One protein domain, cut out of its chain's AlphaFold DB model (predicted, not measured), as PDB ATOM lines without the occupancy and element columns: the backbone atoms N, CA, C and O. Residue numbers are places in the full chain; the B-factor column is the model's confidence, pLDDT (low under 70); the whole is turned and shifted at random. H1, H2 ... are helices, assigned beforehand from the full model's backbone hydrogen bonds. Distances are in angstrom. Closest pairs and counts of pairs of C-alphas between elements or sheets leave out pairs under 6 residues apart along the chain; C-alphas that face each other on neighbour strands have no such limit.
ATOM      1  N   GLU A   6     166.921 258.305 224.275       91.50
ATOM      2  CA  GLU A   6     167.237 258.907 222.976       91.50
ATOM      3  C   GLU A   6     168.737 259.145 222.828       91.50
ATOM      4  O   GLU A   6     169.338 258.706 221.847       91.50
ATOM      5  N   LYS A   7     169.378 259.742 223.843       91.88
ATOM      6  CA  LYS A   7     170.811 260.020 223.767       91.88
ATOM      7  C   LYS A   7     171.646 258.744 223.718       91.88
ATOM      8  O   LYS A   7     172.647 258.691 223.007       91.88
ATOM      9  N   ALA A   8     171.231 257.706 224.436       92.69
ATOM     10  CA  ALA A   8     171.887 256.408 224.406       92.69
ATOM     11  C   ALA A   8     171.777 255.736 223.030       92.69
ATOM     12  O   ALA A   8     172.765 255.169 222.560       92.69
ATOM     13  N   ILE A   9     170.621 255.831 222.364       93.88
ATOM     14  CA  ILE A   9     170.437 255.341 220.989       93.88
ATOM     15  C   ILE A   9     171.342 256.115 220.027       93.88
ATOM     16  O   ILE A   9     172.056 255.493 219.245       93.88
ATOM     17  N   GLU A  10     171.378 257.446 220.115       94.44
ATOM     18  CA  GLU A  10     172.225 258.282 219.254       94.44
ATOM     19  C   GLU A  10     173.712 257.967 219.383       94.44
ATOM     20  O   GLU A  10     174.385 257.765 218.376       94.44
ATOM     21  N   LEU A  11     174.226 257.892 220.610       94.44
ATOM     22  CA  LEU A  11     175.639 257.595 220.845       94.44
ATOM     23  C   LEU A  11     175.985 256.158 220.441       94.44
ATOM     24  O   LEU A  11     177.072 255.893 219.929       94.44
ATOM     25  N   THR A  12     175.051 255.222 220.639       94.69
ATOM     26  CA  THR A  12     175.219 253.846 220.164       94.69
ATOM     27  C   THR A  12     175.267 253.815 218.634       94.69
ATOM     28  O   THR A  12     176.149 253.164 218.081       94.69
ATOM     29  N   LEU A  13     174.400 254.561 217.943       95.81
ATOM     30  CA  LEU A  13     174.441 254.724 216.485       95.81
ATOM     31  C   LEU A  13     175.760 255.324 216.001       95.81
ATOM     32  O   LEU A  13     176.346 254.803 215.057       95.81
ATOM     33  N   GLU A  14     176.237 256.394 216.636       96.19
ATOM     34  CA  GLU A  14     177.489 257.064 216.268       96.19
ATOM     35  C   GLU A  14     178.684 256.105 216.350       96.19
ATOM     36  O   GLU A  14     179.447 255.975 215.389       96.19
ATOM     37  N   LEU A  15     178.785 255.351 217.450       95.69
ATOM     38  CA  LEU A  15     179.790 254.302 217.612       95.69
ATOM     39  C   LEU A  15     179.681 253.244 216.506       95.69
ATOM     40  O   LEU A  15     180.675 252.906 215.868       95.69
ATOM     41  N   TRP A  16     178.491 252.687 216.275       96.31
ATOM     42  CA  TRP A  16     178.337 251.588 215.320       96.31
ATOM     43  C   TRP A  16     178.515 252.020 213.865       96.31
ATOM     44  O   TRP A  16     179.046 251.233 213.084       96.31
ATOM     45  N   ARG A  17     178.179 253.265 213.510       97.62
ATOM     46  CA  ARG A  17     178.481 253.844 212.191       97.62
ATOM     47  C   ARG A  17     179.983 253.940 211.954       97.62
ATOM     48  O   ARG A  17     180.453 253.471 210.922       97.62
ATOM     49  N   PHE A  18     180.747 254.422 212.935       96.88
ATOM     50  CA  PHE A  18     182.209 254.418 212.852       96.88
ATOM     51  C   PHE A  18     182.767 253.005 212.621       96.88
ATOM     52  O   PHE A  18     183.650 252.804 211.786       96.88
ATOM     53  N   LEU A  19     182.243 251.998 213.325       96.38
ATOM     54  CA  LEU A  19     182.684 250.608 213.160       96.38
ATOM     55  C   LEU A  19     182.267 250.016 211.806       96.38
ATOM     56  O   LEU A  19     183.026 249.237 211.227       96.38
ATOM     57  N   ALA A  20     181.093 250.385 211.293       97.69
ATOM     58  CA  ALA A  20     180.609 249.978 209.976       97.69
ATOM     59  C   ALA A  20     181.455 250.583 208.847       97.69
ATOM     60  O   ALA A  20     181.788 249.894 207.884       97.69
ATOM     61  N   GLU A  21     181.877 251.835 208.997       97.81
ATOM     62  CA  GLU A  21     182.713 252.534 208.024       97.81
ATOM     63  C   GLU A  21     184.163 252.029 208.047       97.81
ATOM     64  O   GLU A  21     184.758 251.742 207.004       97.81
ATOM     65  N   THR A  22     184.740 251.867 209.240       97.00
ATOM     66  CA  THR A  22     186.185 251.636 209.402       97.00
ATOM     67  C   THR A  22     186.561 250.169 209.594       97.00
ATOM     68  O   THR A  22     187.633 249.751 209.161       97.00
ATOM     69  N   GLY A  23     185.685 249.347 210.176       95.50
ATOM     70  CA  GLY A  23     185.995 247.965 210.570       95.50
ATOM     71  C   GLY A  23     186.959 247.858 211.759       95.50
ATOM     72  O   GLY A  23     187.465 246.766 212.041       95.50
ATOM     73  N   LYS A  24     187.228 248.979 212.435       94.81
ATOM     74  CA  LYS A  24     188.079 249.071 213.625       94.81
ATOM     75  C   LYS A  24     187.435 248.418 214.848       94.81
ATOM     76  O   LYS A  24     186.303 247.930 214.792       94.81
ATOM     77  N   GLN A  25     188.182 248.356 215.943       91.00
ATOM     78  CA  GLN A  25     187.658 247.950 217.243       91.00
ATOM     79  C   GLN A  25     186.944 249.109 217.944       91.00
ATOM     80  O   GLN A  25     187.098 250.275 217.578       91.00
ATOM     81  N   LYS A  26     186.151 248.784 218.970       90.81
ATOM     82  CA  LYS A  26     185.397 249.783 219.738       90.81
ATOM     83  C   LYS A  26     186.332 250.775 220.404       90.81
ATOM     84  O   LYS A  26     186.067 251.964 220.361       90.81
ATOM     85  N   GLU A  27     187.425 250.291 220.969       89.25
ATOM     86  CA  GLU A  27     188.446 251.025 221.712       89.25
ATOM     87  C   GLU A  27     189.107 252.126 220.876       89.25
ATOM     88  O   GLU A  27     189.574 253.115 221.430       89.25
ATOM     89  N   GLU A  28     189.103 251.981 219.549       92.06
ATOM     90  CA  GLU A  28     189.669 252.949 218.605       92.06
ATOM     91  C   GLU A  28     188.714 254.104 218.269       92.06
ATOM     92  O   GLU A  28     189.099 255.039 217.566       92.06
ATOM     93  N   TRP A  29     187.460 254.050 218.724       93.62
ATOM     94  CA  TRP A  29     186.505 255.125 218.492       93.62
ATOM     95  C   TRP A  29     186.832 256.336 219.369       93.62
ATOM     96  O   TRP A  29     186.779 256.286 220.595       93.62
ATOM     97  N   THR A  30     187.142 257.468 218.744       91.81
ATOM     98  CA  THR A  30     187.562 258.688 219.450       91.81
ATOM     99  C   THR A  30     186.446 259.340 220.272       91.81
ATOM    100  O   THR A  30     186.735 260.161 221.141       91.81
ATOM    101  N   GLY A  31     185.184 258.940 220.079       90.06
ATOM    102  CA  GLY A  31     184.055 259.408 220.888       90.06
ATOM    103  C   GLY A  31     184.210 259.132 222.389       90.06
ATOM    104  O   GLY A  31     183.645 259.869 223.202       90.06
ATOM    105  N   TRP A  32     185.040 258.157 222.786       89.44
ATOM    106  CA  TRP A  32     185.354 257.903 224.199       89.44
ATOM    107  C   TRP A  32     185.954 259.110 224.919       89.44
ATOM    108  O   TRP A  32     185.667 259.304 226.097       89.44
ATOM    109  N   TRP A  33     186.728 259.951 224.228       86.25
ATOM    110  CA  TRP A  33     187.306 261.165 224.816       86.25
ATOM    111  C   TRP A  33     186.241 262.187 225.219       86.25
ATOM    112  O   TRP A  33     186.425 262.935 226.173       86.25
ATOM    113  N   LYS A  34     185.118 262.210 224.497       86.44
ATOM    114  CA  LYS A  34     184.032 263.173 224.698       86.44
ATOM    115  C   LYS A  34     182.975 262.671 225.675       86.44
ATOM    116  O   LYS A  34     182.433 263.456 226.445       86.44
ATOM    117  N   TYR A  35     182.655 261.380 225.618       84.81
ATOM    118  CA  TYR A  35     181.516 260.801 226.338       84.81
ATOM    119  C   TYR A  35     181.918 259.878 227.496       84.81
ATOM    120  O   TYR A  35     181.049 259.436 228.249       84.81
ATOM    121  N   GLY A  36     183.218 259.618 227.659       82.50
ATOM    122  CA  GLY A  36     183.758 258.645 228.602       82.50
ATOM    123  C   GLY A  36     183.669 257.212 228.074       82.50
ATOM    124  O   GLY A  36     182.838 256.892 227.221       82.50
ATOM    125  N   LYS A  37     184.537 256.332 228.588       75.62
ATOM    126  CA  LYS A  37     184.410 254.887 228.359       75.62
ATOM    127  C   LYS A  37     183.148 254.375 229.054       75.62
ATOM    128  O   LYS A  37     182.867 254.751 230.187       75.62
ATOM    129  N   VAL A  38     182.410 253.505 228.371       78.69
ATOM    130  CA  VAL A  38     181.306 252.740 228.963       78.69
ATOM    131  C   VAL A  38     181.803 251.354 229.338       78.69
ATOM    132  O   VAL A  38     182.284 250.617 228.477       78.69
ATOM    133  N   ASP A  39     181.649 251.003 230.612       59.91
ATOM    134  CA  ASP A  39     182.074 249.709 231.162       59.91
ATOM    135  C   ASP A  39     181.206 248.549 230.646       59.91
ATOM    136  O   ASP A  39     181.667 247.418 230.497       59.91
ATOM    137  N   MET A  40     179.948 248.835 230.298       61.00
ATOM    138  CA  MET A  40     178.953 247.848 229.880       61.00
ATOM    139  C   MET A  40     178.737 247.890 228.363       61.00
ATOM    140  O   MET A  40     177.762 248.469 227.923       61.00
ATOM    141  N   HIS A  41     179.617 247.295 227.551       74.94
ATOM    142  CA  HIS A  41     179.474 246.970 226.109       74.94
ATOM    143  C   HIS A  41     178.949 248.037 225.085       74.94
ATOM    144  O   HIS A  41     179.492 248.086 223.974       74.94
ATOM    145  N   CYS A  42     177.911 248.846 225.351       87.25
ATOM    146  CA  CYS A  42     177.397 249.988 224.575       87.25
ATOM    147  C   CYS A  42     176.623 251.008 225.453       87.25
ATOM    148  O   CYS A  42     176.231 250.715 226.581       87.25
ATOM    149  N   PHE A  43     176.315 252.194 224.910       91.19
ATOM    150  CA  PHE A  43     175.606 253.252 225.649       91.19
ATOM    151  C   PHE A  43     174.170 252.896 226.066       91.19
ATOM    152  O   PHE A  43     173.659 253.476 227.022       91.19
ATOM    153  N   LEU A  44     173.516 251.932 225.403       89.94
ATOM    154  CA  LEU A  44     172.205 251.433 225.846       89.94
ATOM    155  C   LEU A  44     172.286 250.704 227.192       89.94
ATOM    156  O   LEU A  44     171.379 250.840 228.005       89.94
ATOM    157  N   CYS A  45     173.373 249.974 227.451       85.94
ATOM    158  CA  CYS A  45     173.547 249.298 228.735       85.94
ATOM    159  C   CYS A  45     173.852 250.314 229.849       85.94
ATOM    160  O   CYS A  45     173.321 250.196 230.952       85.94
ATOM    161  N   GLU A  46     174.637 251.355 229.536       85.31
ATOM    162  CA  GLU A  46     174.897 252.487 230.443       85.31
ATOM    163  C   GLU A  46     173.610 253.240 230.810       85.31
ATOM    164  O   GLU A  46     173.447 253.658 231.953       85.31
ATOM    165  N   TYR A  47     172.675 253.391 229.863       86.50
ATOM    166  CA  TYR A  47     171.359 253.975 230.132       86.50
ATOM    167  C   TYR A  47     170.569 253.160 231.159       86.50
ATOM    168  O   TYR A  47     170.061 253.724 232.125       86.50
ATOM    169  N   THR A  48     170.495 251.842 230.970       83.56
ATOM    170  CA  THR A  48     169.708 250.964 231.844       83.56
ATOM    171  C   THR A  48     170.349 250.723 233.206       83.56
ATOM    172  O   THR A  48     169.650 250.359 234.141       83.56
ATOM    173  N   LYS A  49     171.678 250.882 233.332       71.50
ATOM    174  CA  LYS A  49     172.461 250.553 234.545       71.50
ATOM    175  C   LYS A  49     172.130 249.190 235.168       71.50
ATOM    176  O   LYS A  49     172.375 248.961 236.349       71.50
ATOM    177  N   SER A  50     171.586 248.285 234.370       64.88
ATOM    178  CA  SER A  50     171.094 246.996 234.806       64.88
ATOM    179  C   SER A  50     171.906 245.922 234.108       64.88
ATOM    180  O   SER A  50     172.140 245.985 232.899       64.88
ATOM    181  N   SER A  51     172.336 244.917 234.868       60.81
ATOM    182  CA  SER A  51     172.840 243.661 234.303       60.81
ATOM    183  C   SER A  51     171.734 242.892 233.570       60.81
ATOM    184  O   SER A  51     172.010 241.985 232.786       60.81
ATOM    185  N   VAL A  52     170.477 243.269 233.812       64.88
ATOM    186  CA  VAL A  52     169.290 242.657 233.244       64.88
ATOM    187  C   VAL A  52     168.913 243.426 231.980       64.88
ATOM    188  O   VAL A  52     168.427 244.553 232.032       64.88
ATOM    189  N   CYS A  53     169.113 242.805 230.814       80.56
ATOM    190  CA  CYS A  53     168.823 243.417 229.513       80.56
ATOM    191  C   CYS A  53     167.340 243.775 229.287       80.56
ATOM    192  O   CYS A  53     167.038 244.359 228.255       80.56
ATOM    193  N   LEU A  54     166.421 243.449 230.203       80.25
ATOM    194  CA  LEU A  54     164.973 243.646 230.040       80.25
ATOM    195  C   LEU A  54     164.571 245.107 229.779       80.25
ATOM    196  O   LEU A  54     163.603 245.363 229.066       80.25
ATOM    197  N   GLU A  55     165.326 246.062 230.321       84.06
ATOM    198  CA  GLU A  55     165.080 247.495 230.115       84.06
ATOM    199  C   GLU A  55     165.836 248.064 228.908       84.06
ATOM    200  O   GLU A  55     165.662 249.229 228.549       84.06
ATOM    201  N   CYS A  56     166.697 247.264 228.268       89.06
ATOM    202  CA  CYS A  56     167.470 247.713 227.120       89.06
ATOM    203  C   CYS A  56     166.525 247.880 225.925       89.06
ATOM    204  O   CYS A  56     165.931 246.894 225.485       89.06
ATOM    205  N   PRO A  57     166.430 249.080 225.325       90.50
ATOM    206  CA  PRO A  57     165.545 249.301 224.185       90.50
ATOM    207  C   PRO A  57     165.816 248.351 223.014       90.50
ATOM    208  O   PRO A  57     164.893 247.894 222.355       90.50
ATOM    209  N   TYR A  58     167.085 248.006 222.786       91.31
ATOM    210  CA  TYR A  58     167.455 247.038 221.756       91.31
ATOM    211  C   TYR A  58     166.957 245.627 222.090       91.31
ATOM    212  O   TYR A  58     166.518 244.909 221.199       91.31
ATOM    213  N   PHE A  59     167.009 245.224 223.364       91.06
ATOM    214  CA  PHE A  59     166.506 243.919 223.790       91.06
ATOM    215  C   PHE A  59     164.993 243.812 223.616       91.06
ATOM    216  O   PHE A  59     164.514 242.781 223.157       91.06
ATOM    217  N   GLN A  60     164.258 244.868 223.960       90.56
ATOM    218  CA  GLN A  60     162.801 244.889 223.847       90.56
ATOM    219  C   GLN A  60     162.323 244.706 222.399       90.56
ATOM    220  O   GLN A  60     161.299 244.069 222.186       90.56
ATOM    221  N   GLU A  61     163.086 245.212 221.427       93.12
ATOM    222  CA  GLU A  61     162.726 245.139 220.007       93.12
ATOM    223  C   GLU A  61     163.307 243.903 219.297       93.12
ATOM    224  O   GLU A  61     162.616 243.222 218.546       93.12
ATOM    225  N   PHE A  62     164.585 243.584 219.532       91.88
ATOM    226  CA  PHE A  62     165.322 242.577 218.752       91.88
ATOM    227  C   PHE A  62     165.800 241.376 219.575       91.88
ATOM    228  O   PHE A  62     166.370 240.435 219.023       91.88
ATOM    229  N   GLY A  63     165.612 241.399 220.894       90.06
ATOM    230  CA  GLY A  63     166.117 240.381 221.810       90.06
ATOM    231  C   GLY A  63     167.589 240.556 222.203       90.06
ATOM    232  O   GLY A  63     168.236 241.584 221.986       90.06
ATOM    233  N   MET A  64     168.143 239.532 222.855       89.75
ATOM    234  CA  MET A  64     169.467 239.592 223.481       89.75
ATOM    235  C   MET A  64     170.593 239.727 222.455       89.75
ATOM    236  O   MET A  64     170.917 238.776 221.752       89.75
ATOM    237  N   CYS A  65     171.274 240.878 222.436       90.38
ATOM    238  CA  CYS A  65     172.339 241.174 221.469       90.38
ATOM    239  C   CYS A  65     173.500 240.156 221.484       90.38
ATOM    240  O   CYS A  65     174.112 239.897 220.448       90.38
ATOM    241  N   ALA A  66     173.794 239.554 222.640       88.69
ATOM    242  CA  ALA A  66     174.835 238.540 222.802       88.69
ATOM    243  C   ALA A  66     174.381 237.112 222.441       88.69
ATOM    244  O   ALA A  66     175.189 236.187 222.518       88.69
ATOM    245  N   HIS A  67     173.121 236.904 222.049       91.06
ATOM    246  CA  HIS A  67     172.630 235.588 221.653       91.06
ATOM    247  C   HIS A  67     173.276 235.113 220.344       91.06
ATOM    248  O   HIS A  67     173.548 235.899 219.429       91.06
ATOM    249  N   LYS A  68     173.502 233.798 220.230       91.38
ATOM    250  CA  LYS A  68     174.088 233.189 219.032       91.38
ATOM    251  C   LYS A  68     173.226 233.515 217.813       91.38
ATOM    252  O   LYS A  68     172.030 233.269 217.798       91.38
ATOM    253  N   GLY A  69     173.851 234.051 216.770       90.62
ATOM    254  CA  GLY A  69     173.154 234.430 215.538       90.62
ATOM    255  C   GLY A  69     172.843 235.923 215.426       90.62
ATOM    256  O   GLY A  69     172.697 236.402 214.296       90.62
ATOM    257  N   MET A  70     172.857 236.660 216.539       93.62
ATOM    258  CA  MET A  70     172.648 238.107 216.532       93.62
ATOM    259  C   MET A  70     173.839 238.849 215.914       93.62
ATOM    260  O   MET A  70     174.984 238.393 216.043       93.62
ATOM    261  N   PRO A  71     173.607 240.003 215.259       95.31
ATOM    262  CA  PRO A  71     174.674 240.774 214.627       95.31
ATOM    263  C   PRO A  71     175.816 241.134 215.581       95.31
ATOM    264  O   PRO A  71     176.978 240.973 215.216       95.31
ATOM    265  N   TYR A  72     175.517 241.523 216.827       93.50
ATOM    266  CA  TYR A  72     176.550 241.821 217.826       93.50
ATOM    267  C   TYR A  72     177.400 240.595 218.188       93.50
ATOM    268  O   TYR A  72     178.629 240.687 218.195       93.50
ATOM    269  N   PHE A  73     176.777 239.433 218.420       93.12
ATOM    270  CA  PHE A  73     177.507 238.183 218.656       93.12
ATOM    271  C   PHE A  73     178.442 237.846 217.487       93.12
ATOM    272  O   PHE A  73     179.621 237.550 217.687       93.12
ATOM    273  N   LYS A  74     177.936 237.950 216.251       95.44
ATOM    274  CA  LYS A  74     178.724 237.713 215.035       95.44
ATOM    275  C   LYS A  74     179.862 238.725 214.889       95.44
ATOM    276  O   LYS A  74     180.977 238.322 214.575       95.44
ATOM    277  N   TRP A  75     179.612 240.006 215.158       95.38
ATOM    278  CA  TRP A  75     180.622 241.066 215.130       95.38
ATOM    279  C   TRP A  75     181.754 240.810 216.131       95.38
ATOM    280  O   TRP A  75     182.925 240.906 215.773       95.38
ATOM    281  N   ARG A  76     181.417 240.425 217.370       91.50
ATOM    282  CA  ARG A  76     182.398 240.114 218.421       91.50
ATOM    283  C   ARG A  76     183.276 238.912 218.055       91.50
ATOM    284  O   ARG A  76     184.435 238.870 218.450       91.50
ATOM    285  N   GLY A  77     182.726 237.945 217.322       91.25
ATOM    286  CA  GLY A  77     183.421 236.717 216.932       91.25
ATOM    287  C   GLY A  77     184.315 236.828 215.695       91.25
ATOM    288  O   GLY A  77     184.970 235.847 215.353       91.25
ATOM    289  N   VAL A  78     184.349 237.971 214.995       93.88
ATOM    290  CA  VAL A  78     185.141 238.120 213.764       93.88
ATOM    291  C   VAL A  78     186.384 238.990 213.932       93.88
ATOM    292  O   VAL A  78     186.373 240.059 214.543       93.88
ATOM    293  N   VAL A  79     187.469 238.544 213.301       91.94
ATOM    294  CA  VAL A  79     188.781 239.209 213.357       91.94
ATOM    295  C   VAL A  79     189.085 240.065 212.128       91.94
ATOM    296  O   VAL A  79     189.982 240.900 212.174       91.94
ATOM    297  N   THR A  80     188.341 239.900 211.030       95.00
ATOM    298  CA  THR A  80     188.620 240.632 209.787       95.00
ATOM    299  C   THR A  80     187.857 241.959 209.732       95.00
ATOM    300  O   THR A  80     186.656 241.985 210.028       95.00
ATOM    301  N   PRO A  81     188.489 243.060 209.272       96.00
ATOM    302  CA  PRO A  81     187.806 244.342 209.105       96.00
ATOM    303  C   PRO A  81     186.563 244.237 208.217       96.00
ATOM    304  O   PRO A  81     185.517 244.775 208.557       96.00
ATOM    305  N   LYS A  82     186.628 243.470 207.119       96.75
ATOM    306  CA  LYS A  82     185.493 243.265 206.204       96.75
ATOM    307  C   LYS A  82     184.271 242.666 206.912       96.75
ATOM    308  O   LYS A  82     183.160 243.159 206.735       96.75
ATOM    309  N   ALA A  83     184.463 241.620 207.718       96.12
ATOM    310  CA  ALA A  83     183.361 241.012 208.459       96.12
ATOM    311  C   ALA A  83     182.855 241.925 209.587       96.12
ATOM    312  O   ALA A  83     181.647 241.995 209.810       96.12
ATOM    313  N   ARG A  84     183.750 242.670 210.251       96.06
ATOM    314  CA  ARG A  84     183.362 243.680 211.246       96.06
ATOM    315  C   ARG A  84     182.474 244.757 210.636       96.06
ATOM    316  O   ARG A  84     181.408 245.005 211.183       96.06
ATOM    317  N   LYS A  85     182.848 245.320 209.482       98.00
ATOM    318  CA  LYS A  85     182.016 246.297 208.761       98.00
ATOM    319  C   LYS A  85     180.630 245.730 208.458       98.00
ATOM    320  O   LYS A  85     179.629 246.343 208.808       98.00
ATOM    321  N   LYS A  86     180.572 244.512 207.899       97.75
ATOM    322  CA  LYS A  86     179.312 243.825 207.570       97.75
ATOM    323  C   LYS A  86     178.376 243.714 208.776       97.75
ATOM    324  O   LYS A  86     177.205 244.060 208.670       97.75
ATOM    325  N   TYR A  87     178.859 243.203 209.906       97.31
ATOM    326  CA  TYR A  87     177.994 243.003 211.072       97.31
ATOM    327  C   TYR A  87     177.714 244.299 211.833       97.31
ATOM    328  O   TYR A  87     176.625 244.444 212.377       97.31
ATOM    329  N   ALA A  88     178.640 245.260 211.831       97.12
ATOM    330  CA  ALA A  88     178.381 246.594 212.362       97.12
ATOM    331  C   ALA A  88     177.271 247.300 211.570       97.12
ATOM    332  O   ALA A  88     176.378 247.872 212.183       97.12
ATOM    333  N   GLN A  89     177.261 247.176 210.239       98.12
ATOM    334  CA  GLN A  89     176.201 247.723 209.389       98.12
ATOM    335  C   GLN A  89     174.819 247.145 209.739       98.12
ATOM    336  O   GLN A  89     173.867 247.900 209.901       98.12
ATOM    337  N   GLN A  90     174.719 245.831 209.971       97.38
ATOM    338  CA  GLN A  90     173.465 245.205 210.423       97.38
ATOM    339  C   GLN A  90     172.985 245.757 211.775       97.38
ATOM    340  O   GLN A  90     171.787 245.894 212.007       97.38
ATOM    341  N   ILE A  91     173.914 246.086 212.679       96.31
ATOM    342  CA  ILE A  91     173.578 246.701 213.971       96.31
ATOM    343  C   ILE A  91     173.113 248.147 213.773       96.31
ATOM    344  O   ILE A  91     172.162 248.561 214.429       96.31
ATOM    345  N   VAL A  92     173.740 248.906 212.864       96.81
ATOM    346  CA  VAL A  92     173.300 250.264 212.502       96.81
ATOM    347  C   VAL A  92     171.864 250.239 211.987       96.81
ATOM    348  O   VAL A  92     171.043 250.985 212.506       96.81
ATOM    349  N   GLU A  93     171.536 249.343 211.057       96.19
ATOM    350  CA  GLU A  93     170.178 249.201 210.507       96.19
ATOM    351  C   GLU A  93     169.134 248.947 211.608       96.19
ATOM    352  O   GLU A  93     168.092 249.600 211.648       96.19
ATOM    353  N   GLN A  94     169.432 248.056 212.558       95.25
ATOM    354  CA  GLN A  94     168.552 247.786 213.703       95.25
ATOM    355  C   GLN A  94     168.410 248.995 214.635       95.25
ATOM    356  O   GLN A  94     167.327 249.287 215.135       95.25
ATOM    357  N   LEU A  95     169.492 249.731 214.883       94.81
ATOM    358  CA  LEU A  95     169.445 250.929 215.720       94.81
ATOM    359  C   LEU A  95     168.714 252.093 215.037       94.81
ATOM    360  O   LEU A  95     168.093 252.904 215.721       94.81
ATOM    361  N   GLU A  96     168.768 252.187 213.709       94.19
ATOM    362  CA  GLU A  96     167.991 253.156 212.934       94.19
ATOM    363  C   GLU A  96     166.501 252.822 212.970       94.19
ATOM    364  O   GLU A  96     165.696 253.723 213.201       94.19
ATOM    365  N   GLN A  97     166.140 251.538 212.855       93.00
ATOM    366  CA  GLN A  97     164.771 251.075 213.108       93.00
ATOM    367  C   GLN A  97     164.331 251.466 214.521       93.00
ATOM    368  O   GLN A  97     163.312 252.127 214.682       93.00
ATOM    369  N   LEU A  98     165.149 251.180 215.536       90.69
ATOM    370  CA  LEU A  98     164.865 251.532 216.929       90.69
ATOM    371  C   LEU A  98     164.703 253.045 217.156       90.69
ATOM    372  O   LEU A  98     163.895 253.453 217.987       90.69
ATOM    373  N   LYS A  99     165.462 253.881 216.437       89.38
ATOM    374  CA  LYS A  99     165.322 255.347 216.471       89.38
ATOM    375  C   LYS A  99     164.054 255.817 215.744       89.38
ATOM    376  O   LYS A  99     163.450 256.802 216.161       89.38
ATOM    377  N   GLY A 100     163.681 255.143 214.656       81.69
ATOM    378  CA  GLY A 100     162.501 255.433 213.838       81.69
ATOM    379  C   GLY A 100     161.180 254.945 214.440       81.69
ATOM    380  O   GLY A 100     160.130 255.513 214.131       81.69
ATOM    381  N   VAL A 101     161.217 253.956 215.339       63.97
ATOM    382  CA  VAL A 101     160.084 253.587 216.192       63.97
ATOM    383  C   VAL A 101     159.837 254.750 217.155       63.97
ATOM    384  O   VAL A 101     160.382 254.814 218.258       63.97
TER     385      VAL A 101
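This is residues 6 to 101 of the 110 residues of an uncharacterized protein of marine sediment metagenome (UniProt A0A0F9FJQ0). Two long helices, H1 and H6, lie side by side and run opposite ways as the core. The chain between them loops along one side of this pair with four short helices: H3 packs on H1, H4 and H5 pack on H6, and H2 touches no helix. The printed part has 96 residues with six named helices, H1 to H6 in chain order, and no named strand; its class is all helix. It is compact and rounded, with a radius of gyration of the C-alphas of 12.4 A and spans of 32 by 32 by 25 A.

Find C-alpha 6 at (167.237, 258.907, 222.976); from there H1, residues 6 to 22, runs 24.4 A. Next come H2, residues 32 to 35, H3, residues 43 to 48, H4, residues 57 to 62, and H5, residues 71 to 76. H6, residues 81 to 100, runs 28.0 A to C-alpha 100 at (162.501, 255.433, 213.838).

Look first at Ala 20 and Lys 85, the closest C-alphas of H1 and H6 at 4.1 A; these helices touch at a shallow tilt of 25 degrees, opposite ways. With residues 8 to 12 alone, H1 touches H3, closest at the C-alphas of Ala 8 and Phe 43, 5.0 A. H6 is the hub. Its residues 94 to 98 alone touch H4, closest at the C-alphas of Tyr 58 and Leu 98, 7.1 A, only just about perpendicular at 72 degrees. H5 and H6 form a helical hairpin at a steep tilt of 38 degrees; the C-alphas of Trp 75 and Tyr 87, their closest, are 5.2 A apart. In H1, H3, H4, H5 and H6 every O i to N i+4 pair is within hydrogen-bond range; H2 is too short for one, and its one O i to N i+3 pair is not within range.

The C-alphas farthest apart, of Ser 50 and Lys 82, are 32.2 A apart. The printed part has no cut and no long link. Look for pLDDT under 70 at residues 39 to 40, 50 to 52 and 101.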